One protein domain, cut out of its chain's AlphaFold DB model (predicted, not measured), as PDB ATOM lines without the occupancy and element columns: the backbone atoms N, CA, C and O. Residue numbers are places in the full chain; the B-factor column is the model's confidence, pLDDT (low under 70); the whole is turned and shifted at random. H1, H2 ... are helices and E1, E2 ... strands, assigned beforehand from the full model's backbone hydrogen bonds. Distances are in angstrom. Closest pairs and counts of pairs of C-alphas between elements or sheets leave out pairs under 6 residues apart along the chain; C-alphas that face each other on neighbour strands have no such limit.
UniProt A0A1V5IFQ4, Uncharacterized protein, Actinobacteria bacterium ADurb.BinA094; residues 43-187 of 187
ATOM      1  N   LEU A  43      -8.636 -17.277 -22.632       87.62
ATOM      2  CA  LEU A  43      -9.340 -16.094 -22.168       87.62
ATOM      3  C   LEU A  43      -9.679 -16.271 -20.693       87.62
ATOM      4  O   LEU A  43     -10.508 -17.104 -20.322       87.62
ATOM      5  N   THR A  44      -9.062 -15.459 -19.843       89.81
ATOM      6  CA  THR A  44      -9.387 -15.430 -18.416       89.81
ATOM      7  C   THR A  44     -10.472 -14.394 -18.147       89.81
ATOM      8  O   THR A  44     -10.260 -13.200 -18.332       89.81
ATOM      9  N   LEU A  45     -11.622 -14.824 -17.652       89.25
ATOM     10  CA  LEU A  45     -12.705 -13.964 -17.197       89.25
ATOM     11  C   LEU A  45     -12.675 -13.910 -15.666       89.25
ATOM     12  O   LEU A  45     -12.650 -14.944 -14.998       89.25
ATOM     13  N   VAL A  46     -12.674 -12.708 -15.099       88.88
ATOM     14  CA  VAL A  46     -12.655 -12.485 -13.650       88.88
ATOM     15  C   VAL A  46     -13.803 -11.560 -13.283       88.88
ATOM     16  O   VAL A  46     -13.841 -10.420 -13.727       88.88
ATOM     17  N   GLY A  47     -14.725 -12.037 -12.461       86.75
ATOM     18  CA  GLY A  47     -15.789 -11.236 -11.866       86.75
ATOM     19  C   GLY A  47     -16.110 -11.768 -10.479       86.75
ATOM     20  O   GLY A  47     -15.200 -11.983  -9.686       86.75
ATOM     21  N   LYS A  48     -17.388 -12.046 -10.202       84.19
ATOM     22  CA  LYS A  48     -17.778 -12.812  -9.005       84.19
ATOM     23  C   LYS A  48     -17.206 -14.226  -9.027       84.19
ATOM     24  O   LYS A  48     -16.900 -14.787  -7.986       84.19
ATOM     25  N   LYS A  49     -17.100 -14.805 -10.224       84.69
ATOM     26  CA  LYS A  49     -16.422 -16.077 -10.469       84.69
ATOM     27  C   LYS A  49     -15.207 -15.839 -11.350       84.69
ATOM     28  O   LYS A  49     -15.180 -14.901 -12.150       84.69
ATOM     29  N   LYS A  50     -14.213 -16.709 -11.221       87.44
ATOM     30  CA  LYS A  50     -13.088 -16.793 -12.149       87.44
ATOM     31  C   LYS A  50     -13.349 -17.954 -13.099       87.44
ATOM     32  O   LYS A  50     -13.588 -19.067 -12.650       87.44
ATOM     33  N   VAL A  51     -13.313 -17.687 -14.399       86.44
ATOM     34  CA  VAL A  51     -13.483 -18.700 -15.446       86.44
ATOM     35  C   VAL A  51     -12.340 -18.544 -16.435       86.44
ATOM     36  O   VAL A  51     -12.094 -17.451 -16.934       86.44
ATOM     37  N   VAL A  52     -11.632 -19.632 -16.722       87.69
ATOM     38  CA  VAL A  52     -10.587 -19.667 -17.747       87.69
ATOM     39  C   VAL A  52     -11.125 -20.487 -18.912       87.69
ATOM     40  O   VAL A  52     -11.514 -21.636 -18.726       87.69
ATOM     41  N   LEU A  53     -11.199 -19.885 -20.098       85.06
ATOM     42  CA  LEU A  53     -11.711 -20.531 -21.303       85.06
ATOM     43  C   LEU A  53     -10.606 -20.628 -22.350       85.06
ATOM     44  O   LEU A  53     -10.087 -19.590 -22.756       85.06
ATOM     45  N   PRO A  54     -10.264 -21.816 -22.863       85.69
ATOM     46  CA  PRO A  54      -9.399 -21.901 -24.032       85.69
ATOM     47  C   PRO A  54     -10.122 -21.352 -25.272       85.69
ATOM     48  O   PRO A  54     -11.352 -21.406 -25.372       85.69
ATOM     49  N   ILE A  55      -9.369 -20.839 -26.248       82.19
ATOM     50  CA  ILE A  55      -9.903 -20.194 -27.463       82.19
ATOM     51  C   ILE A  55     -10.861 -21.084 -28.264       82.19
ATOM     52  O   ILE A  55     -11.819 -20.603 -28.883       82.19
ATOM     53  N   VAL A  56     -10.657 -22.398 -28.194       81.75
ATOM     54  CA  VAL A  56     -11.536 -23.404 -28.801       81.75
ATOM     55  C   VAL A  56     -12.919 -23.439 -28.145       81.75
ATOM     56  O   VAL A  56     -13.916 -23.580 -28.848       81.75
ATOM     57  N   LYS A  57     -13.007 -23.210 -26.828       84.12
ATOM     58  CA  LYS A  57     -14.269 -23.196 -26.069       84.12
ATOM     59  C   LYS A  57     -15.014 -21.865 -26.169       84.12
ATOM     60  O   LYS A  57     -16.192 -21.824 -25.833       84.12
ATOM     61  N   VAL A  58     -14.380 -20.784 -26.639       82.19
ATOM     62  CA  VAL A  58     -15.086 -19.519 -26.898       82.19
ATOM     63  C   VAL A  58     -15.913 -19.660 -28.185       82.19
ATOM     64  O   VAL A  58     -15.335 -19.793 -29.267       82.19
ATOM     65  N   PRO A  59     -17.255 -19.636 -28.124       82.50
ATOM     66  CA  PRO A  59     -18.088 -19.811 -29.312       82.50
ATOM     67  C   PRO A  59     -17.957 -18.612 -30.266       82.50
ATOM     68  O   PRO A  59     -17.960 -17.469 -29.831       82.50
ATOM     69  N   ALA A  60     -17.883 -18.851 -31.576       85.38
ATOM     70  CA  ALA A  60     -17.871 -17.794 -32.597       85.38
ATOM     71  C   ALA A  60     -19.197 -17.742 -33.370       85.38
ATOM     72  O   ALA A  60     -19.224 -17.874 -34.591       85.38
ATOM     73  N   ARG A  61     -20.309 -17.616 -32.635       84.06
ATOM     74  CA  ARG A  61     -21.673 -17.688 -33.192       84.06
ATOM     75  C   ARG A  61     -22.169 -16.366 -33.769       84.06
ATOM     76  O   ARG A  61     -23.135 -16.363 -34.521       84.06
ATOM     77  N   PHE A  62     -21.550 -15.250 -33.395       86.94
ATOM     78  CA  PHE A  62     -21.999 -13.918 -33.784       86.94
ATOM     79  C   PHE A  62     -20.997 -13.274 -34.725       86.94
ATOM     80  O   PHE A  62     -19.788 -13.377 -34.514       86.94
ATOM     81  N   ALA A  63     -21.516 -12.598 -35.745       87.25
ATOM     82  CA  ALA A  63     -20.729 -11.817 -36.680       87.25
ATOM     83  C   ALA A  63     -21.008 -10.326 -36.483       87.25
ATOM     84  O   ALA A  63     -22.150  -9.930 -36.249       87.25
ATOM     85  N   TRP A  64     -19.968  -9.511 -36.607       87.44
ATOM     86  CA  TRP A  64     -20.074  -8.065 -36.728       87.44
ATOM     87  C   TRP A  64     -19.449  -7.646 -38.054       87.44
ATOM     88  O   TRP A  64     -18.341  -8.074 -38.376       87.44
ATOM     89  N   ASN A  65     -20.180  -6.856 -38.838       86.31
ATOM     90  CA  ASN A  65     -19.744  -6.399 -40.151       86.31
ATOM     91  C   ASN A  65     -19.317  -4.931 -40.062       86.31
ATOM     92  O   ASN A  65     -20.168  -4.042 -40.045       86.31
ATOM     93  N   GLY A  66     -18.005  -4.694 -40.025       82.06
ATOM     94  CA  GLY A  66     -17.453  -3.345 -39.980       82.06
ATOM     95  C   GLY A  66     -17.690  -2.545 -41.261       82.06
ATOM     96  O   GLY A  66     -17.861  -1.335 -41.192       82.06
ATOM     97  N   ALA A  67     -17.799  -3.193 -42.425       80.19
ATOM     98  CA  ALA A  67     -18.090  -2.489 -43.677       80.19
ATOM     99  C   ALA A  67     -19.464  -1.792 -43.649       80.19
ATOM    100  O   ALA A  67     -19.643  -0.757 -44.282       80.19
ATOM    101  N   LYS A  68     -20.412  -2.313 -42.856       81.31
ATOM    102  CA  LYS A  68     -21.755  -1.737 -42.659       81.31
ATOM    103  C   LYS A  68     -21.865  -0.820 -41.436       81.31
ATOM    104  O   LYS A  68     -22.957  -0.356 -41.123       81.31
ATOM    105  N   ALA A  69     -20.773  -0.588 -40.708       74.31
ATOM    106  CA  ALA A  69     -20.806   0.118 -39.428       74.31
ATOM    107  C   ALA A  69     -20.732   1.657 -39.547       74.31
ATOM    108  O   ALA A  69     -20.674   2.326 -38.517       74.31
ATOM    109  N   GLY A  70     -20.776   2.211 -40.767       74.88
ATOM    110  CA  GLY A  70     -20.739   3.656 -41.025       74.88
ATOM    111  C   GLY A  70     -19.334   4.245 -40.866       74.88
ATOM    112  O   GLY A  70     -18.371   3.701 -41.420       74.88
ATOM    113  N   ASP A  71     -19.221   5.331 -40.097       71.50
ATOM    114  CA  ASP A  71     -17.975   6.057 -39.810       71.50
ATOM    115  C   ASP A  71     -17.121   5.329 -38.771       71.50
ATOM    116  O   ASP A  71     -16.984   5.726 -37.614       71.50
ATOM    117  N   ILE A  72     -16.553   4.202 -39.186       73.31
ATOM    118  CA  ILE A  72     -15.558   3.474 -38.405       73.31
ATOM    119  C   ILE A  72     -14.179   3.587 -39.040       73.31
ATOM    120  O   ILE A  72     -14.036   3.841 -40.240       73.31
ATOM    121  N   ASN A  73     -13.157   3.302 -38.234       72.62
ATOM    122  CA  ASN A  73     -11.799   3.160 -38.731       72.62
ATOM    123  C   ASN A  73     -11.738   2.163 -39.917       72.62
ATOM    124  O   ASN A  73     -12.201   1.025 -39.766       72.62
ATOM    125  N   PRO A  74     -11.133   2.537 -41.062       74.94
ATOM    126  CA  PRO A  74     -10.984   1.661 -42.224       74.94
ATOM    127  C   PRO A  74     -10.366   0.291 -41.912       74.94
ATOM    128  O   PRO A  74     -10.814  -0.720 -42.440       74.94
ATOM    129  N   THR A  75      -9.423   0.217 -40.967       77.06
ATOM    130  CA  THR A  75      -8.775  -1.044 -40.542       77.06
ATOM    131  C   THR A  75      -9.733  -2.035 -39.865       77.06
ATOM    132  O   THR A  75      -9.440  -3.227 -39.748       77.06
ATOM    133  N   LEU A  76     -10.903  -1.567 -39.420       78.31
ATOM    134  CA  LEU A  76     -11.961  -2.370 -38.812       78.31
ATOM    135  C   LEU A  76     -13.079  -2.733 -39.797       78.31
ATOM    136  O   LEU A  76     -14.013  -3.425 -39.391       78.31
ATOM    137  N   ARG A  77     -12.997  -2.336 -41.077       83.38
ATOM    138  CA  ARG A  77     -14.000  -2.630 -42.121       83.38
ATOM    139  C   ARG A  77     -13.919  -4.074 -42.637       83.38
ATOM    140  O   ARG A  77     -13.942  -4.331 -43.831       83.38
ATOM    141  N   TYR A  78     -13.878  -5.029 -41.712       86.81
ATOM    142  CA  TYR A  78     -13.911  -6.462 -41.988       86.81
ATOM    143  C   TYR A  78     -15.108  -7.113 -41.298       86.81
ATOM    144  O   TYR A  78     -15.724  -6.543 -40.389       86.81
ATOM    145  N   VAL A  79     -15.431  -8.340 -41.710       88.06
ATOM    146  CA  VAL A  79     -16.395  -9.166 -40.982       88.06
ATOM    147  C   VAL A  79     -15.657  -9.953 -39.910       88.06
ATOM    148  O   VAL A  79     -14.814 -10.795 -40.198       88.06
ATOM    149  N   TYR A  80     -15.995  -9.695 -38.657       88.56
ATOM    150  CA  TYR A  80     -15.419 -10.375 -37.507       88.56
ATOM    151  C   TYR A  80     -16.412 -11.390 -36.952       88.56
ATOM    152  O   TYR A  80     -17.596 -11.084 -36.827       88.56
ATOM    153  N   LYS A  81     -15.941 -12.584 -36.575       89.44
ATOM    154  CA  LYS A  81     -16.764 -13.612 -35.917       89.44
ATOM    155  C   LYS A  81     -16.253 -13.942 -34.518       89.44
ATOM    156  O   LYS A  81     -15.055 -14.132 -34.291       89.44
ATOM    157  N   GLY A  82     -17.181 -14.043 -33.573       89.81
ATOM    158  CA  GLY A  82     -16.874 -14.214 -32.158       89.81
ATOM    159  C   GLY A  82     -18.096 -14.387 -31.266       89.81
ATOM    160  O   GLY A  82     -19.165 -14.814 -31.716       89.81
ATOM    161  N   GLN A  83     -17.921 -14.050 -29.990       90.69
ATOM    162  CA  GLN A  83     -18.979 -14.099 -28.984       90.69
ATOM    163  C   GLN A  83     -19.364 -12.698 -28.528       90.69
ATOM    164  O   GLN A  83     -18.508 -11.838 -28.350       90.69
ATOM    165  N   ARG A  84     -20.651 -12.469 -28.252       89.00
ATOM    166  CA  ARG A  84     -21.101 -11.217 -27.619       89.00
ATOM    167  C   ARG A  84     -20.430 -11.027 -26.261       89.00
ATOM    168  O   ARG A  84     -20.477 -11.939 -25.431       89.00
ATOM    169  N   LEU A  85     -19.905  -9.828 -25.994       88.31
ATOM    170  CA  LEU A  85     -19.219  -9.532 -24.730       88.31
ATOM    171  C   LEU A  85     -20.122  -9.831 -23.521       88.31
ATOM    172  O   LEU A  85     -19.719 -10.550 -22.614       88.31
ATOM    173  N   GLN A  86     -21.385  -9.396 -23.563       87.56
ATOM    174  CA  GLN A  86     -22.388  -9.672 -22.522       87.56
ATOM    175  C   GLN A  86     -22.540 -11.164 -22.169       87.56
ATOM    176  O   GLN A  86     -22.734 -11.505 -21.005       87.56
ATOM    177  N   ARG A  87     -22.415 -12.077 -23.145       87.00
ATOM    178  CA  ARG A  87     -22.522 -13.523 -22.896       87.00
ATOM    179  C   ARG A  87     -21.303 -14.051 -22.147       87.00
ATOM    180  O   ARG A  87     -21.469 -14.897 -21.280       87.00
ATOM    181  N   LEU A  88     -20.110 -13.532 -22.448       87.12
ATOM    182  CA  LEU A  88     -18.887 -13.870 -21.715       87.12
ATOM    183  C   LEU A  88     -18.941 -13.320 -20.288       87.12
ATOM    184  O   LEU A  88     -18.667 -14.045 -19.340       87.12
ATOM    185  N   LEU A  89     -19.372 -12.067 -20.122       87.69
ATOM    186  CA  LEU A  89     -19.516 -11.463 -18.797       87.69
ATOM    187  C   LEU A  89     -20.547 -12.201 -17.937       87.69
ATOM    188  O   LEU A  89     -20.316 -12.392 -16.747       87.69
ATOM    189  N   GLY A  90     -21.638 -12.693 -18.533       84.31
ATOM    190  CA  GLY A  90     -22.640 -13.496 -17.826       84.31
ATOM    191  C   GLY A  90     -22.078 -14.755 -17.155       84.31
ATOM    192  O   GLY A  90     -22.571 -15.139 -16.101       84.31
ATOM    193  N   LEU A  91     -20.997 -15.343 -17.687       84.12
ATOM    194  CA  LEU A  91     -20.340 -16.509 -17.076       84.12
ATOM    195  C   LEU A  91     -19.698 -16.185 -15.718       84.12
ATOM    196  O   LEU A  91     -19.581 -17.060 -14.862       84.12
ATOM    197  N   VAL A  92     -19.284 -14.930 -15.515       85.31
ATOM    198  CA  VAL A  92     -18.554 -14.484 -14.318       85.31
ATOM    199  C   VAL A  92     -19.326 -13.508 -13.437       85.31
ATOM    200  O   VAL A  92     -18.940 -13.305 -12.288       85.31
ATOM    201  N   ASP A  93     -20.423 -12.928 -13.926       78.19
ATOM    202  CA  ASP A  93     -21.267 -11.974 -13.188       78.19
ATOM    203  C   ASP A  93     -22.282 -12.668 -12.247       78.19
ATOM    204  O   ASP A  93     -23.017 -12.031 -11.491       78.19
ATOM    205  N   GLY A  94     -22.301 -14.005 -12.237       64.25
ATOM    206  CA  GLY A  94     -23.035 -14.805 -11.253       64.25
ATOM    207  C   GLY A  94     -24.563 -14.741 -11.365       64.25
ATOM    208  O   GLY A  94     -25.237 -15.160 -10.428       64.25
ATOM    209  N   GLY A  95     -25.115 -14.233 -12.472       61.00
ATOM    210  CA  GLY A  95     -26.528 -14.411 -12.810       61.00
ATOM    211  C   GLY A  95     -26.740 -15.802 -13.412       61.00
ATOM    212  O   GLY A  95     -26.123 -16.150 -14.415       61.00
ATOM    213  N   LYS A  96     -27.565 -16.647 -12.793       50.34
ATOM    214  CA  LYS A  96     -27.978 -17.923 -13.401       50.34
ATOM    215  C   LYS A  96     -29.017 -17.641 -14.499       50.34
ATOM    216  O   LYS A  96     -29.935 -16.874 -14.229       50.34
ATOM    217  N   PRO A  97     -28.974 -18.279 -15.682       52.47
ATOM    218  CA  PRO A  97     -27.838 -18.586 -16.559       52.47
ATOM    219  C   PRO A  97     -27.506 -17.389 -17.491       52.47
ATOM    220  O   PRO A  97     -27.123 -17.553 -18.653       52.47
ATOM    221  N   SER A  98     -27.739 -16.164 -17.019       66.50
ATOM    222  CA  SER A  98     -27.862 -14.958 -17.833       66.50
ATOM    223  C   SER A  98     -27.069 -13.779 -17.258       66.50
ATOM    224  O   SER A  98     -26.774 -13.681 -16.068       66.50
ATOM    225  N   PHE A  99     -26.682 -12.870 -18.149       78.94
ATOM    226  CA  PHE A  99     -25.988 -11.628 -17.819       78.94
ATOM    227  C   PHE A  99     -26.800 -10.777 -16.824       78.94
ATOM    228  O   PHE A  99     -27.993 -10.558 -17.042       78.94
ATOM    229  N   ASN A 100     -26.172 -10.262 -15.757       82.56
ATOM    230  CA  ASN A 100     -26.872  -9.459 -14.753       82.56
ATOM    231  C   ASN A 100     -27.090  -8.021 -15.252       82.56
ATOM    232  O   ASN A 100     -26.291  -7.109 -15.026       82.56
ATOM    233  N   VAL A 101     -28.218  -7.823 -15.934       82.94
ATOM    234  CA  VAL A 101     -28.601  -6.544 -16.544       82.94
ATOM    235  C   VAL A 101     -28.722  -5.427 -15.511       82.94
ATOM    236  O   VAL A 101     -28.216  -4.331 -15.745       82.94
ATOM    237  N   ALA A 102     -29.364  -5.690 -14.369       83.44
ATOM    238  CA  ALA A 102     -29.592  -4.686 -13.330       83.44
ATOM    239  C   ALA A 102     -28.269  -4.119 -12.807       83.44
ATOM    240  O   ALA A 102     -28.094  -2.911 -12.669       83.44
ATOM    241  N   ARG A 103     -27.290  -4.993 -12.589       83.06
ATOM    242  CA  ARG A 103     -25.958  -4.596 -12.150       83.06
ATOM    243  C   ARG A 103     -25.170  -3.878 -13.242       83.06
ATOM    244  O   ARG A 103     -24.516  -2.877 -12.966       83.06
ATOM    245  N   ALA A 104     -25.256  -4.347 -14.481       84.31
ATOM    246  CA  ALA A 104     -24.618  -3.669 -15.601       84.31
ATOM    247  C   ALA A 104     -25.192  -2.265 -15.844       84.31
ATOM    248  O   ALA A 104     -24.447  -1.373 -16.253       84.31
ATOM    249  N   LYS A 105     -26.478  -2.048 -15.534       84.75
ATOM    250  CA  LYS A 105     -27.102  -0.718 -15.511       84.75
ATOM    251  C   LYS A 105     -26.541   0.173 -14.396       84.75
ATOM    252  O   LYS A 105     -26.323   1.355 -14.653       84.75
ATOM    253  N   LYS A 106     -26.225  -0.376 -13.209       85.06
ATOM    254  CA  LYS A 106     -25.553   0.387 -12.130       85.06
ATOM    255  C   LYS A 106     -24.226   0.990 -12.613       85.06
ATOM    256  O   LYS A 106     -23.964   2.162 -12.352       85.06
ATOM    257  N   GLY A 107     -23.476   0.258 -13.443       85.25
ATOM    258  CA  GLY A 107     -22.358   0.817 -14.214       85.25
ATOM    259  C   GLY A 107     -20.965   0.426 -13.724       85.25
ATOM    260  O   GLY A 107     -20.092   1.289 -13.665       85.25
ATOM    261  N   TYR A 108     -20.739  -0.851 -13.408       88.56
ATOM    262  CA  TYR A 108     -19.411  -1.354 -13.038       88.56
ATOM    263  C   TYR A 108     -18.374  -1.156 -14.153       88.56
ATOM    264  O   TYR A 108     -18.710  -0.971 -15.325       88.56
ATOM    265  N   LYS A 109     -17.087  -1.223 -13.806       90.00
ATOM    266  CA  LYS A 109     -15.995  -1.078 -14.776       90.00
ATOM    267  C   LYS A 109     -15.603  -2.447 -15.339       90.00
ATOM    268  O   LYS A 109     -15.443  -3.421 -14.607       90.00
ATOM    269  N   ILE A 110     -15.433  -2.516 -16.652       88.88
ATOM    270  CA  ILE A 110     -14.901  -3.663 -17.385       88.88
ATOM    271  C   ILE A 110     -13.501  -3.276 -17.832       88.88
ATOM    272  O   ILE A 110     -13.334  -2.336 -18.606       88.88
ATOM    273  N   ARG A 111     -12.498  -3.998 -17.343       89.88
ATOM    274  CA  ARG A 111     -11.102  -3.821 -17.733       89.88
ATOM    275  C   ARG A 111     -10.667  -4.991 -18.596       89.88
ATOM    276  O   ARG A 111     -10.682  -6.134 -18.136       89.88
ATOM    277  N   LEU A 112     -10.267  -4.711 -19.828       88.44
ATOM    278  CA  LEU A 112      -9.609  -5.692 -20.683       88.44
ATOM    279  C   LEU A 112      -8.109  -5.600 -20.445       88.44
ATOM    280  O   LEU A 112      -7.583  -4.529 -20.165       88.44
ATOM    281  N   ILE A 113      -7.436  -6.735 -20.494       87.69
ATOM    282  CA  ILE A 113      -5.990  -6.842 -20.385       87.69
ATOM    283  C   ILE A 113      -5.542  -7.558 -21.648       87.69
ATOM    284  O   ILE A 113      -5.905  -8.718 -21.881       87.69
ATOM    285  N   CYS A 114      -4.799  -6.823 -22.459       86.31
ATOM    286  CA  CYS A 114      -4.260  -7.273 -23.722       86.31
ATOM    287  C   CYS A 114      -2.820  -7.782 -23.553       86.31
ATOM    288  O   CYS A 114      -2.145  -7.459 -22.570       86.31
ATOM    289  N   ARG A 115      -2.365  -8.611 -24.497       81.44
ATOM    290  CA  ARG A 115      -1.004  -9.174 -24.530       81.44
ATOM    291  C   ARG A 115       0.062  -8.088 -24.641       81.44
ATOM    292  O   ARG A 115       1.119  -8.214 -24.041       81.44
ATOM    293  N   ASP A 116      -0.244  -7.018 -25.364       75.00
ATOM    294  CA  ASP A 116       0.622  -5.853 -25.561       75.00
ATOM    295  C   ASP A 116       0.737  -4.946 -24.323       75.00
ATOM    296  O   ASP A 116       1.372  -3.899 -24.370       75.00
ATOM    297  N   GLY A 117       0.124  -5.328 -23.198       78.06
ATOM    298  CA  GLY A 117       0.124  -4.537 -21.969       78.06
ATOM    299  C   GLY A 117      -0.938  -3.437 -21.945       78.06
ATOM    300  O   GLY A 117      -1.142  -2.824 -20.892       78.06
ATOM    301  N   TYR A 118      -1.672  -3.238 -23.044       81.56
ATOM    302  CA  TYR A 118      -2.769  -2.287 -23.122       81.56
ATOM    303  C   TYR A 118      -3.948  -2.741 -22.244       81.56
ATOM    304  O   TYR A 118      -4.340  -3.915 -22.220       81.56
ATOM    305  N   LYS A 119      -4.495  -1.812 -21.448       85.88
ATOM    306  CA  LYS A 119      -5.490  -2.108 -20.400       85.88
ATOM    307  C   LYS A 119      -6.728  -1.210 -20.488       85.88
ATOM    308  O   LYS A 119      -7.002  -0.452 -19.548       85.88
ATOM    309  N   PRO A 120      -7.490  -1.265 -21.592       84.69
ATOM    310  CA  PRO A 120      -8.650  -0.407 -21.757       84.69
ATOM    311  C   PRO A 120      -9.693  -0.733 -20.693       84.69
ATOM    312  O   PRO A 120     -10.011  -1.896 -20.426       84.69
ATOM    313  N   THR A 121     -10.214   0.319 -20.070       86.69
ATOM    314  CA  THR A 121     -11.252   0.220 -19.048       86.69
ATOM    315  C   THR A 121     -12.447   1.055 -19.472       86.69
ATOM    316  O   THR A 121     -12.303   2.235 -19.777       86.69
ATOM    317  N   PHE A 122     -13.630   0.452 -19.468       85.88
ATOM    318  CA  PHE A 122     -14.877   1.113 -19.842       85.88
ATOM    319  C   PHE A 122     -16.021   0.702 -18.919       85.88
ATOM    320  O   PHE A 122     -15.976  -0.336 -18.263       85.88
ATOM    321  N   SER A 123     -17.064   1.527 -18.845       87.81
ATOM    322  CA  SER A 123     -18.249   1.208 -18.045       87.81
ATOM    323  C   SER A 123     -19.093   0.123 -18.718       87.81
ATOM    324  O   SER A 123     -19.273   0.130 -19.935       87.81
ATOM    325  N   SER A 124     -19.711  -0.749 -17.922       87.06
ATOM    326  CA  SER A 124     -20.722  -1.713 -18.365       87.06
ATOM    327  C   SER A 124     -21.927  -1.064 -19.041       87.06
ATOM    328  O   SER A 124     -22.642  -1.739 -19.779       87.06
ATOM    329  N   ARG A 125     -22.130   0.249 -18.863       85.94
ATOM    330  CA  ARG A 125     -23.154   1.024 -19.576       85.94
ATOM    331  C   ARG A 125     -22.977   0.991 -21.094       85.94
ATOM    332  O   ARG A 125     -23.971   1.070 -21.806       85.94
ATOM    333  N   ILE A 126     -21.757   0.769 -21.596       84.88
ATOM    334  CA  ILE A 126     -21.502   0.619 -23.037       84.88
ATOM    335  C   ILE A 126     -22.250  -0.566 -23.656       84.88
ATOM    336  O   ILE A 126     -22.511  -0.587 -24.856       84.88
ATOM    337  N   LEU A 127     -22.618  -1.555 -22.835       85.06
ATOM    338  CA  LEU A 127     -23.404  -2.709 -23.256       85.06
ATOM    339  C   LEU A 127     -24.855  -2.338 -23.561       85.06
ATOM    340  O   LEU A 127     -25.599  -3.204 -24.009       85.06
ATOM    341  N   PHE A 128     -25.261  -1.085 -23.349       84.81
ATOM    342  CA  PHE A 128     -26.603  -0.592 -23.610       84.81
ATOM    343  C   PHE A 128     -26.599   0.478 -24.707       84.81
ATOM    344  O   PHE A 128     -25.718   1.330 -24.778       84.81
ATOM    345  N   LYS A 129     -27.606   0.439 -25.579       82.31
ATOM    346  CA  LYS A 129     -27.909   1.473 -26.577       82.31
ATOM    347  C   LYS A 129     -29.403   1.754 -26.501       82.31
ATOM    348  O   LYS A 129     -30.197   0.824 -26.623       82.31
ATOM    349  N   LYS A 130     -29.785   3.015 -26.259       81.38
ATOM    350  CA  LYS A 130     -31.191   3.424 -26.056       81.38
ATOM    351  C   LYS A 130     -31.924   2.529 -25.029       81.38
ATOM    352  O   LYS A 130     -33.015   2.033 -25.284       81.38
ATOM    353  N   GLY A 131     -31.265   2.217 -23.906       78.12
ATOM    354  CA  GLY A 131     -31.822   1.388 -22.824       78.12
ATOM    355  C   GLY A 131     -31.878  -0.130 -23.077       78.12
ATOM    356  O   GLY A 131     -32.146  -0.884 -22.140       78.12
ATOM    357  N   LYS A 132     -31.576  -0.604 -24.295       81.62
ATOM    358  CA  LYS A 132     -31.566  -2.032 -24.663       81.62
ATOM    359  C   LYS A 132     -30.142  -2.581 -24.736       81.62
ATOM    360  O   LYS A 132     -29.207  -1.844 -25.039       81.62
ATOM    361  N   LEU A 133     -29.973  -3.880 -24.477       83.12
ATOM    362  CA  LEU A 133     -28.672  -4.541 -24.600       83.12
ATOM    363  C   LEU A 133     -28.193  -4.548 -26.051       83.12
ATOM    364  O   LEU A 133     -28.904  -4.958 -26.967       83.12
ATOM    365  N   ARG A 134     -26.941  -4.153 -26.233       83.31
ATOM    366  CA  ARG A 134     -26.232  -4.166 -27.502       83.31
ATOM    367  C   ARG A 134     -25.893  -5.586 -27.921       83.31
ATOM    368  O   ARG A 134     -25.392  -6.399 -27.140       83.31
ATOM    369  N   THR A 135     -26.149  -5.882 -29.184       81.69
ATOM    370  CA  THR A 135     -25.847  -7.176 -29.809       81.69
ATOM    371  C   THR A 135     -24.656  -7.104 -30.758       81.69
ATOM    372  O   THR A 135     -24.157  -8.149 -31.167       81.69
ATOM    373  N   ASP A 136     -24.194  -5.889 -31.051       82.31
ATOM    374  CA  ASP A 136     -23.116  -5.552 -31.973       82.31
ATOM    375  C   ASP A 136     -21.730  -5.545 -31.318       82.31
ATOM    376  O   ASP A 136     -20.742  -5.682 -32.026       82.31
ATOM    377  N   LEU A 137     -21.631  -5.441 -29.985       86.62
ATOM    378  CA  LEU A 137     -20.352  -5.521 -29.271       86.62
ATOM    379  C   LEU A 137     -19.923  -6.984 -29.063       86.62
ATOM    380  O   LEU A 137     -20.491  -7.710 -28.230       86.62
ATOM    381  N   ILE A 138     -18.903  -7.412 -29.805       88.44
ATOM    382  CA  ILE A 138     -18.415  -8.793 -29.811       88.44
ATOM    383  C   ILE A 138     -16.913  -8.875 -29.513       88.44
ATOM    384  O   ILE A 138     -16.130  -8.000 -29.863       88.44
ATOM    385  N   VAL A 139     -16.518  -9.976 -28.880       89.25
ATOM    386  CA  VAL A 139     -15.131 -10.425 -28.758       89.25
ATOM    387  C   VAL A 139     -14.889 -11.429 -29.882       89.25
ATOM    388  O   VAL A 139     -15.332 -12.579 -29.818       89.25
ATOM    389  N   ALA A 140     -14.250 -10.956 -30.944       88.69
ATOM    390  CA  ALA A 140     -13.896 -11.704 -32.134       88.69
ATOM    391  C   ALA A 140     -12.703 -12.626 -31.880       88.69
ATOM    392  O   ALA A 140     -11.771 -12.255 -31.171       88.69
ATOM    393  N   LYS A 141     -12.734 -13.809 -32.498       88.00
ATOM    394  CA  LYS A 141     -11.594 -14.741 -32.574       88.00
ATOM    395  C   LYS A 141     -11.213 -15.102 -34.014       88.00
ATOM    396  O   LYS A 141     -10.216 -15.778 -34.244       88.00
ATOM    397  N   ARG A 142     -12.047 -14.703 -34.979       87.06
ATOM    398  CA  ARG A 142     -11.866 -14.919 -36.416       87.06
ATOM    399  C   ARG A 142     -12.199 -13.644 -37.178       87.06
ATOM    400  O   ARG A 142     -13.089 -12.895 -36.761       87.06
ATOM    401  N   LYS A 143     -11.517 -13.439 -38.297       88.00
ATOM    402  CA  LYS A 143     -11.685 -12.310 -39.215       88.00
ATOM    403  C   LYS A 143     -11.850 -12.863 -40.623       88.00
ATOM    404  O   LYS A 143     -11.191 -13.829 -40.994       88.00
ATOM    405  N   MET A 144     -12.783 -12.296 -41.370       86.62
ATOM    406  CA  MET A 144     -12.972 -12.626 -42.771       86.62
ATOM    407  C   MET A 144     -12.021 -11.771 -43.597       86.62
ATOM    408  O   MET A 144     -12.107 -10.544 -43.540       86.62
ATOM    409  N   VAL A 145     -11.117 -12.431 -44.310       82.31
ATOM    410  CA  VAL A 145     -10.128 -11.828 -45.208       82.31
ATOM    411  C   VAL A 145     -10.318 -12.515 -46.554       82.31
ATOM    412  O   VAL A 145     -10.407 -13.740 -46.592       82.31
ATOM    413  N   ASP A 146     -10.510 -11.730 -47.615       81.62
ATOM    414  CA  ASP A 146     -10.771 -12.229 -48.974       81.62
ATOM    415  C   ASP A 146     -11.914 -13.257 -49.038       81.62
ATOM    416  O   ASP A 146     -11.819 -14.309 -49.657       81.62
ATOM    417  N   SER A 147     -13.010 -12.970 -48.325       80.00
ATOM    418  CA  SER A 147     -14.187 -13.850 -48.177       80.00
ATOM    419  C   SER A 147     -13.938 -15.189 -47.465       80.00
ATOM    420  O   SER A 147     -14.881 -15.946 -47.234       80.00
ATOM    421  N   VAL A 148     -12.713 -15.454 -47.009       84.50
ATOM    422  CA  VAL A 148     -12.358 -16.648 -46.238       84.50
ATOM    423  C   VAL A 148     -12.363 -16.324 -44.748       84.50
ATOM    424  O   VAL A 148     -11.785 -15.338 -44.289       84.50
ATOM    425  N   LEU A 149     -13.031 -17.160 -43.950       84.69
ATOM    426  CA  LEU A 149     -13.044 -17.004 -42.499       84.69
ATOM    427  C   LEU A 149     -11.767 -17.586 -41.886       84.69
ATOM    428  O   LEU A 149     -11.671 -18.794 -41.673       84.69
ATOM    429  N   GLN A 150     -10.840 -16.713 -41.515       85.56
ATOM    430  CA  GLN A 150      -9.541 -17.097 -40.976       85.56
ATOM    431  C   GLN A 150      -9.451 -16.806 -39.467       85.56
ATOM    432  O   GLN A 150     -10.236 -16.010 -38.924       85.56
ATOM    433  N   PRO A 151      -8.532 -17.462 -38.732       84.81
ATOM    434  CA  PRO A 151      -8.099 -16.989 -37.420       84.81
ATOM    435  C   PRO A 151      -7.671 -15.519 -37.475       84.81
ATOM    436  O   PRO A 151      -7.334 -14.997 -38.535       84.81
ATOM    437  N   LEU A 152      -7.708 -14.828 -36.335       84.75
ATOM    438  CA  LEU A 152      -7.147 -13.480 -36.282       84.75
ATOM    439  C   LEU A 152      -5.652 -13.521 -36.645       84.75
ATOM    440  O   LEU A 152      -4.964 -14.431 -36.174       84.75
ATOM    441  N   PRO A 153      -5.154 -12.551 -37.436       82.44
ATOM    442  CA  PRO A 153      -3.723 -12.424 -37.686       82.44
ATOM    443  C   PRO A 153      -2.994 -12.199 -36.360       82.44
ATOM    444  O   PRO A 153      -3.589 -11.692 -35.405       82.44
ATOM    445  N   GLU A 154      -1.711 -12.541 -36.295       75.69
ATOM    446  CA  GLU A 154      -0.945 -12.512 -35.044       75.69
ATOM    447  C   GLU A 154      -1.010 -11.153 -34.331       75.69
ATOM    448  O   GLU A 154      -1.230 -11.101 -33.122       75.69
ATOM    449  N   ALA A 155      -0.956 -10.057 -35.091       76.69
ATOM    450  CA  ALA A 155      -1.062  -8.693 -34.575       76.69
ATOM    451  C   ALA A 155      -2.382  -8.395 -33.830       76.69
ATOM    452  O   ALA A 155      -2.466  -7.444 -33.051       76.69
ATOM    453  N   GLU A 156      -3.440  -9.172 -34.076       77.94
ATOM    454  CA  GLU A 156      -4.759  -9.018 -33.451       77.94
ATOM    455  C   GLU A 156      -5.128 -10.181 -32.515       77.94
ATOM    456  O   GLU A 156      -6.040 -10.055 -31.687       77.94
ATOM    457  N   ALA A 157      -4.436 -11.311 -32.654       80.38
ATOM    458  CA  ALA A 157      -4.659 -12.528 -31.898       80.38
ATOM    459  C   ALA A 157      -4.315 -12.343 -30.410       80.38
ATOM    460  O   ALA A 157      -3.430 -11.562 -30.057       80.38
ATOM    461  N   PRO A 158      -4.976 -13.075 -29.494       81.56
ATOM    462  CA  PRO A 158      -5.996 -14.105 -29.749       81.56
ATOM    463  C   PRO A 158      -7.439 -13.641 -29.891       81.56
ATOM    464  O   PRO A 158      -8.265 -14.357 -30.458       81.56
ATOM    465  N   PHE A 159      -7.761 -12.482 -29.329       87.50
ATOM    466  CA  PHE A 159      -9.120 -11.972 -29.286       87.50
ATOM    467  C   PHE A 159      -9.125 -10.471 -29.518       87.50
ATOM    468  O   PHE A 159      -8.310  -9.746 -28.949       87.50
ATOM    469  N   ARG A 160     -10.110 -10.001 -30.280       87.56
ATOM    470  CA  ARG A 160     -10.300  -8.581 -30.565       87.56
ATOM    471  C   ARG A 160     -11.696  -8.122 -30.180       87.56
ATOM    472  O   ARG A 160     -12.675  -8.760 -30.554       87.56
ATOM    473  N   LEU A 161     -11.809  -7.008 -29.465       86.88
ATOM    474  CA  LEU A 161     -13.092  -6.350 -29.241       86.88
ATOM    475  C   LEU A 161     -13.452  -5.516 -30.473       86.88
ATOM    476  O   LEU A 161     -12.669  -4.667 -30.898       86.88
ATOM    477  N   VAL A 162     -14.636  -5.754 -31.034       85.94
ATOM    478  CA  VAL A 162     -15.172  -5.001 -32.175       85.94
ATOM    479  C   VAL A 162     -16.660  -4.704 -31.989       85.94
ATOM    480  O   VAL A 162     -17.354  -5.364 -31.209       85.94
ATOM    481  N   GLY A 163     -17.144  -3.702 -32.725       80.50
ATOM    482  CA  GLY A 163     -18.485  -3.144 -32.577       80.50
ATOM    483  C   GLY A 163     -18.629  -2.238 -31.357       80.50
ATOM    484  O   GLY A 163     -17.643  -1.812 -30.762       80.50
ATOM    485  N   GLY A 164     -19.873  -1.927 -30.982       75.19
ATOM    486  CA  GLY A 164     -20.143  -0.934 -29.942       75.19
ATOM    487  C   GLY A 164     -20.327   0.477 -30.510       75.19
ATOM    488  O   GLY A 164     -20.701   0.626 -31.676       75.19
ATOM    489  N   PRO A 165     -20.240   1.531 -29.671       67.50
ATOM    490  CA  PRO A 165     -20.295   2.915 -30.141       67.50
ATOM    491  C   PRO A 165     -19.279   3.104 -31.268       67.50
ATOM    492  O   PRO A 165     -18.319   2.330 -31.311       67.50
ATOM    493  N   PRO A 166     -19.486   4.079 -32.167       59.22
ATOM    494  CA  PRO A 166     -18.538   4.329 -33.236       59.22
ATOM    495  C   PRO A 166     -17.132   4.378 -32.638       59.22
ATOM    496  O   PRO A 166     -16.850   5.179 -31.749       59.22
ATOM    497  N   ILE A 167     -16.271   3.457 -33.070       57.69
ATOM    498  CA  ILE A 167     -14.831   3.557 -32.843       57.69
ATOM    499  C   ILE A 167     -14.374   4.578 -33.894       57.69
ATOM    500  O   ILE A 167     -13.762   4.224 -34.904       57.69
ATOM    501  N   THR A 168     -14.862   5.813 -33.738       42.53
ATOM    502  CA  THR A 168     -14.617   6.942 -34.630       42.53
ATOM    503  C   THR A 168     -13.203   7.426 -34.414       42.53
ATOM    504  O   THR A 168     -12.668   7.369 -33.307       42.53
ATOM    505  N   GLN A 169     -12.586   7.866 -35.503       41.72
ATOM    506  CA  GLN A 169     -11.350   8.623 -35.430       41.72
ATOM    507  C   GLN A 169     -11.601  10.024 -34.827       41.72
ATOM    508  O   GLN A 169     -12.737  10.498 -34.881       41.72
ATOM    509  N   PRO A 170     -10.559  10.690 -34.294       44.97
ATOM    510  CA  PRO A 170      -9.235  10.131 -34.034       44.97
ATOM    511  C   PRO A 170      -9.348   9.047 -32.965       44.97
ATOM    512  O   PRO A 170     -10.300   9.038 -32.196       44.97
ATOM    513  N   PHE A 171      -8.438   8.072 -32.992       46.88
ATOM    514  CA  PHE A 171      -8.399   6.946 -32.062       46.88
ATOM    515  C   PHE A 171      -8.444   7.460 -30.612       46.88
ATOM    516  O   PHE A 171      -7.413   7.671 -29.978       46.88
ATOM    517  N   ASP A 172      -9.643   7.640 -30.063       46.38
ATOM    518  CA  ASP A 172      -9.835   7.912 -28.650       46.38
ATOM    519  C   ASP A 172      -9.707   6.544 -27.974       46.38
ATOM    520  O   ASP A 172     -10.674   5.831 -27.693       46.38
ATOM    521  N   ASN A 173      -8.443   6.111 -27.938       49.69
ATOM    522  CA  ASN A 173      -7.843   4.816 -27.644       49.69
ATOM    523  C   ASN A 173      -8.350   4.210 -26.330       49.69
ATOM    524  O   ASN A 173      -7.583   4.037 -25.384       49.69
ATOM    525  N   LYS A 174      -9.636   3.873 -26.219       56.72
ATOM    526  CA  LYS A 174     -10.213   3.299 -24.991       56.72
ATOM    527  C   LYS A 174     -11.041   2.045 -25.231       56.72
ATOM    528  O   LYS A 174     -11.268   1.297 -24.286       56.72
ATOM    529  N   LEU A 175     -11.485   1.787 -26.463       63.16
ATOM    530  CA  LEU A 175     -12.360   0.645 -26.778       63.16
ATOM    531  C   LEU A 175     -11.779  -0.336 -27.799       63.16
ATOM    532  O   LEU A 175     -12.211  -1.486 -27.842       63.16
ATOM    533  N   SER A 176     -10.780   0.069 -28.586       67.88
ATOM    534  CA  SER A 176     -10.125  -0.822 -29.548       67.88
ATOM    535  C   SER A 176      -9.107  -1.719 -28.843       67.88
ATOM    536  O   SER A 176      -7.917  -1.422 -28.801       67.88
ATOM    537  N   ALA A 177      -9.582  -2.829 -28.283       78.56
ATOM    538  CA  ALA A 177      -8.747  -3.813 -27.606       78.56
ATOM    539  C   ALA A 177      -8.432  -4.989 -28.542       78.56
ATOM    540  O   ALA A 177      -9.333  -5.739 -28.923       78.56
ATOM    541  N   ARG A 178      -7.158  -5.163 -28.898       85.56
ATOM    542  CA  ARG A 178      -6.638  -6.325 -29.643       85.56
ATOM    543  C   ARG A 178      -5.807  -7.213 -28.720       85.56
ATOM    544  O   ARG A 178      -5.342  -6.737 -27.692       85.56
ATOM    545  N   GLY A 179      -5.647  -8.490 -29.046       83.50
ATOM    546  CA  GLY A 179      -4.862  -9.415 -28.229       83.50
ATOM    547  C   GLY A 179      -5.357  -9.596 -26.792       83.50
ATOM    548  O   GLY A 179      -4.555  -9.719 -25.870       83.50
ATOM    549  N   ILE A 180      -6.672  -9.596 -26.572       85.75
ATOM    550  CA  ILE A 180      -7.263  -9.702 -25.233       85.75
ATOM    551  C   ILE A 180      -6.980 -11.088 -24.650       85.75
ATOM    552  O   ILE A 180      -7.428 -12.094 -25.188       85.75
ATOM    553  N   VAL A 181      -6.311 -11.144 -23.501       87.81
ATOM    554  CA  VAL A 181      -6.043 -12.398 -22.770       87.81
ATOM    555  C   VAL A 181      -6.867 -12.504 -21.491       87.81
ATOM    556  O   VAL A 181      -7.135 -13.596 -20.983       87.81
ATOM    557  N   ARG A 182      -7.307 -11.365 -20.944       88.38
ATOM    558  CA  ARG A 182      -8.077 -11.336 -19.701       88.38
ATOM    559  C   ARG A 182      -9.105 -10.212 -19.682       88.38
ATOM    560  O   ARG A 182      -8.841  -9.101 -20.122       88.38
ATOM    561  N   ILE A 183     -10.275 -10.499 -19.120       90.44
ATOM    562  CA  ILE A 183     -11.367  -9.549 -18.894       90.44
ATOM    563  C   ILE A 183     -11.681  -9.560 -17.405       90.44
ATOM    564  O   ILE A 183     -11.957 -10.616 -16.837       90.44
ATOM    565  N   ARG A 184     -11.636  -8.394 -16.767       90.38
ATOM    566  CA  ARG A 184     -11.911  -8.230 -15.341       90.38
ATOM    567  C   ARG A 184     -13.087  -7.285 -15.128       90.38
ATOM    568  O   ARG A 184     -13.067  -6.156 -15.607       90.38
ATOM    569  N   LEU A 185     -14.070  -7.743 -14.366       88.56
ATOM    570  CA  LEU A 185     -15.141  -6.930 -13.812       88.56
ATOM    571  C   LEU A 185     -14.671  -6.317 -12.492       88.56
ATOM    572  O   LEU A 185     -14.084  -7.001 -11.651       88.56
ATOM    573  N   ILE A 186     -14.905  -5.022 -12.338       87.19
ATOM    574  CA  ILE A 186     -14.596  -4.237 -11.148       87.19
ATOM    575  C   ILE A 186     -15.922  -3.610 -10.727       87.19
ATOM    576  O   ILE A 186     -16.393  -2.680 -11.389       87.19
ATOM    577  N   PHE A 187     -16.545  -4.215  -9.716       82.69
ATOM    578  CA  PHE A 187     -17.835  -3.793  -9.172       82.69
ATOM    579  C   PHE A 187     -17.700  -2.560  -8.292       82.69
ATOM    580  O   PHE A 187     -16.615  -2.396  -7.694       82.69
TER     581      PHE A 187
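AT A GLANCE: This is residues 43 to 187 of the 187 residues of an uncharacterized protein of Actinobacteria bacterium ADurb.BinA094 (UniProt A0A1V5IFQ4). Two small twisted sheets of five strands each lie end to end along the longest axis, with E9 and E10 coming close at the join. H1 packs over one face of the first sheet and reaches the second with residues 85 to 88; H2 and H3 touch each other at the first sheet's end, away from the join. The 145 printed residues hold, in order, E1 E2 E3 E4 H1 H2 E5 E6 H3 E7 E8 E9 E10, a mixed class of three named helices and ten named strands with under half of the residues in named elements. The first sheet, E2 E1 E10 E5 E6, is mixed; the second is branched, with antiparallel pairs. The whole is compact, with a radius of gyration of the C-alphas of 14.3 A and spans of 40 by 33 by 28 A.

HOW THE PARTS SIT: Start with E1, residues 43 to 46, which forms a hairpin with E2, residues 50 to 54; N 45 and O 51 are 2.8 A apart. E1 is parallel to E10, residues 180 to 186, with N 44 and O 181 at 2.9 A. E10 is antiparallel to E5, residues 109 to 114, with N 111 and O 184 at 2.8 A. E5 and E6, residues 121 to 123, form a hairpin, with N 110 and O 122 at 2.8 A. H1, residues 85 to 92, is on this sheet at a height of 8.5 A; its closest C-alpha pair with E1 is Val 46 and Val 92, 6.3 A. H3, residues 124 to 127, only grazes the sheet and touches H2, residues 101 to 106; their closest C-alphas, of Ala 104 and Ser 124, are 5.2 A apart. In the second sheet, E3, residues 62 to 65, and E4, residues 79 to 84, form a hairpin, with N 64 and O 80 at 2.9 A. E7, residues 138 to 145, bends by 76 degrees at residue 141. E4 lies on one side of it, with N 139 and O 83 at 2.8 A. On the other side lie E9, residues 160 to 162, with N 140 and O 160 at 2.7 A, and E8, residues 148 to 151, E7's hairpin partner, with N 143 and O 150 at 2.9 A. The closest C-alphas of E9 and E10, of Arg 160 and Ile 180, are 6.2 A apart. Every O i to N i+4 pair is within hydrogen-bond range in H2, 2 of 4 are in H1, and H3 is too short for one.

IN THESE COORDINATES: Find C-alpha 43 at (-9.340, -16.094, -22.168), where E1 begins. H1 runs 11.5 A. From C-alpha 138 at (-18.415, -8.793, -29.811), E7 runs 17.7 A. E5 spans 16.0 A and E10 16.8 A, ending at C-alpha 186, (-14.596, -4.237, -11.148).

THE WHOLE: The C-alphas farthest apart, of Lys 106 and Asp 146, are 41.7 A apart. The printed part has no cut. The links E3 to E4 and E9 to E10 are long. Residues 94 to 98 and 165 to 176 have pLDDT under 70.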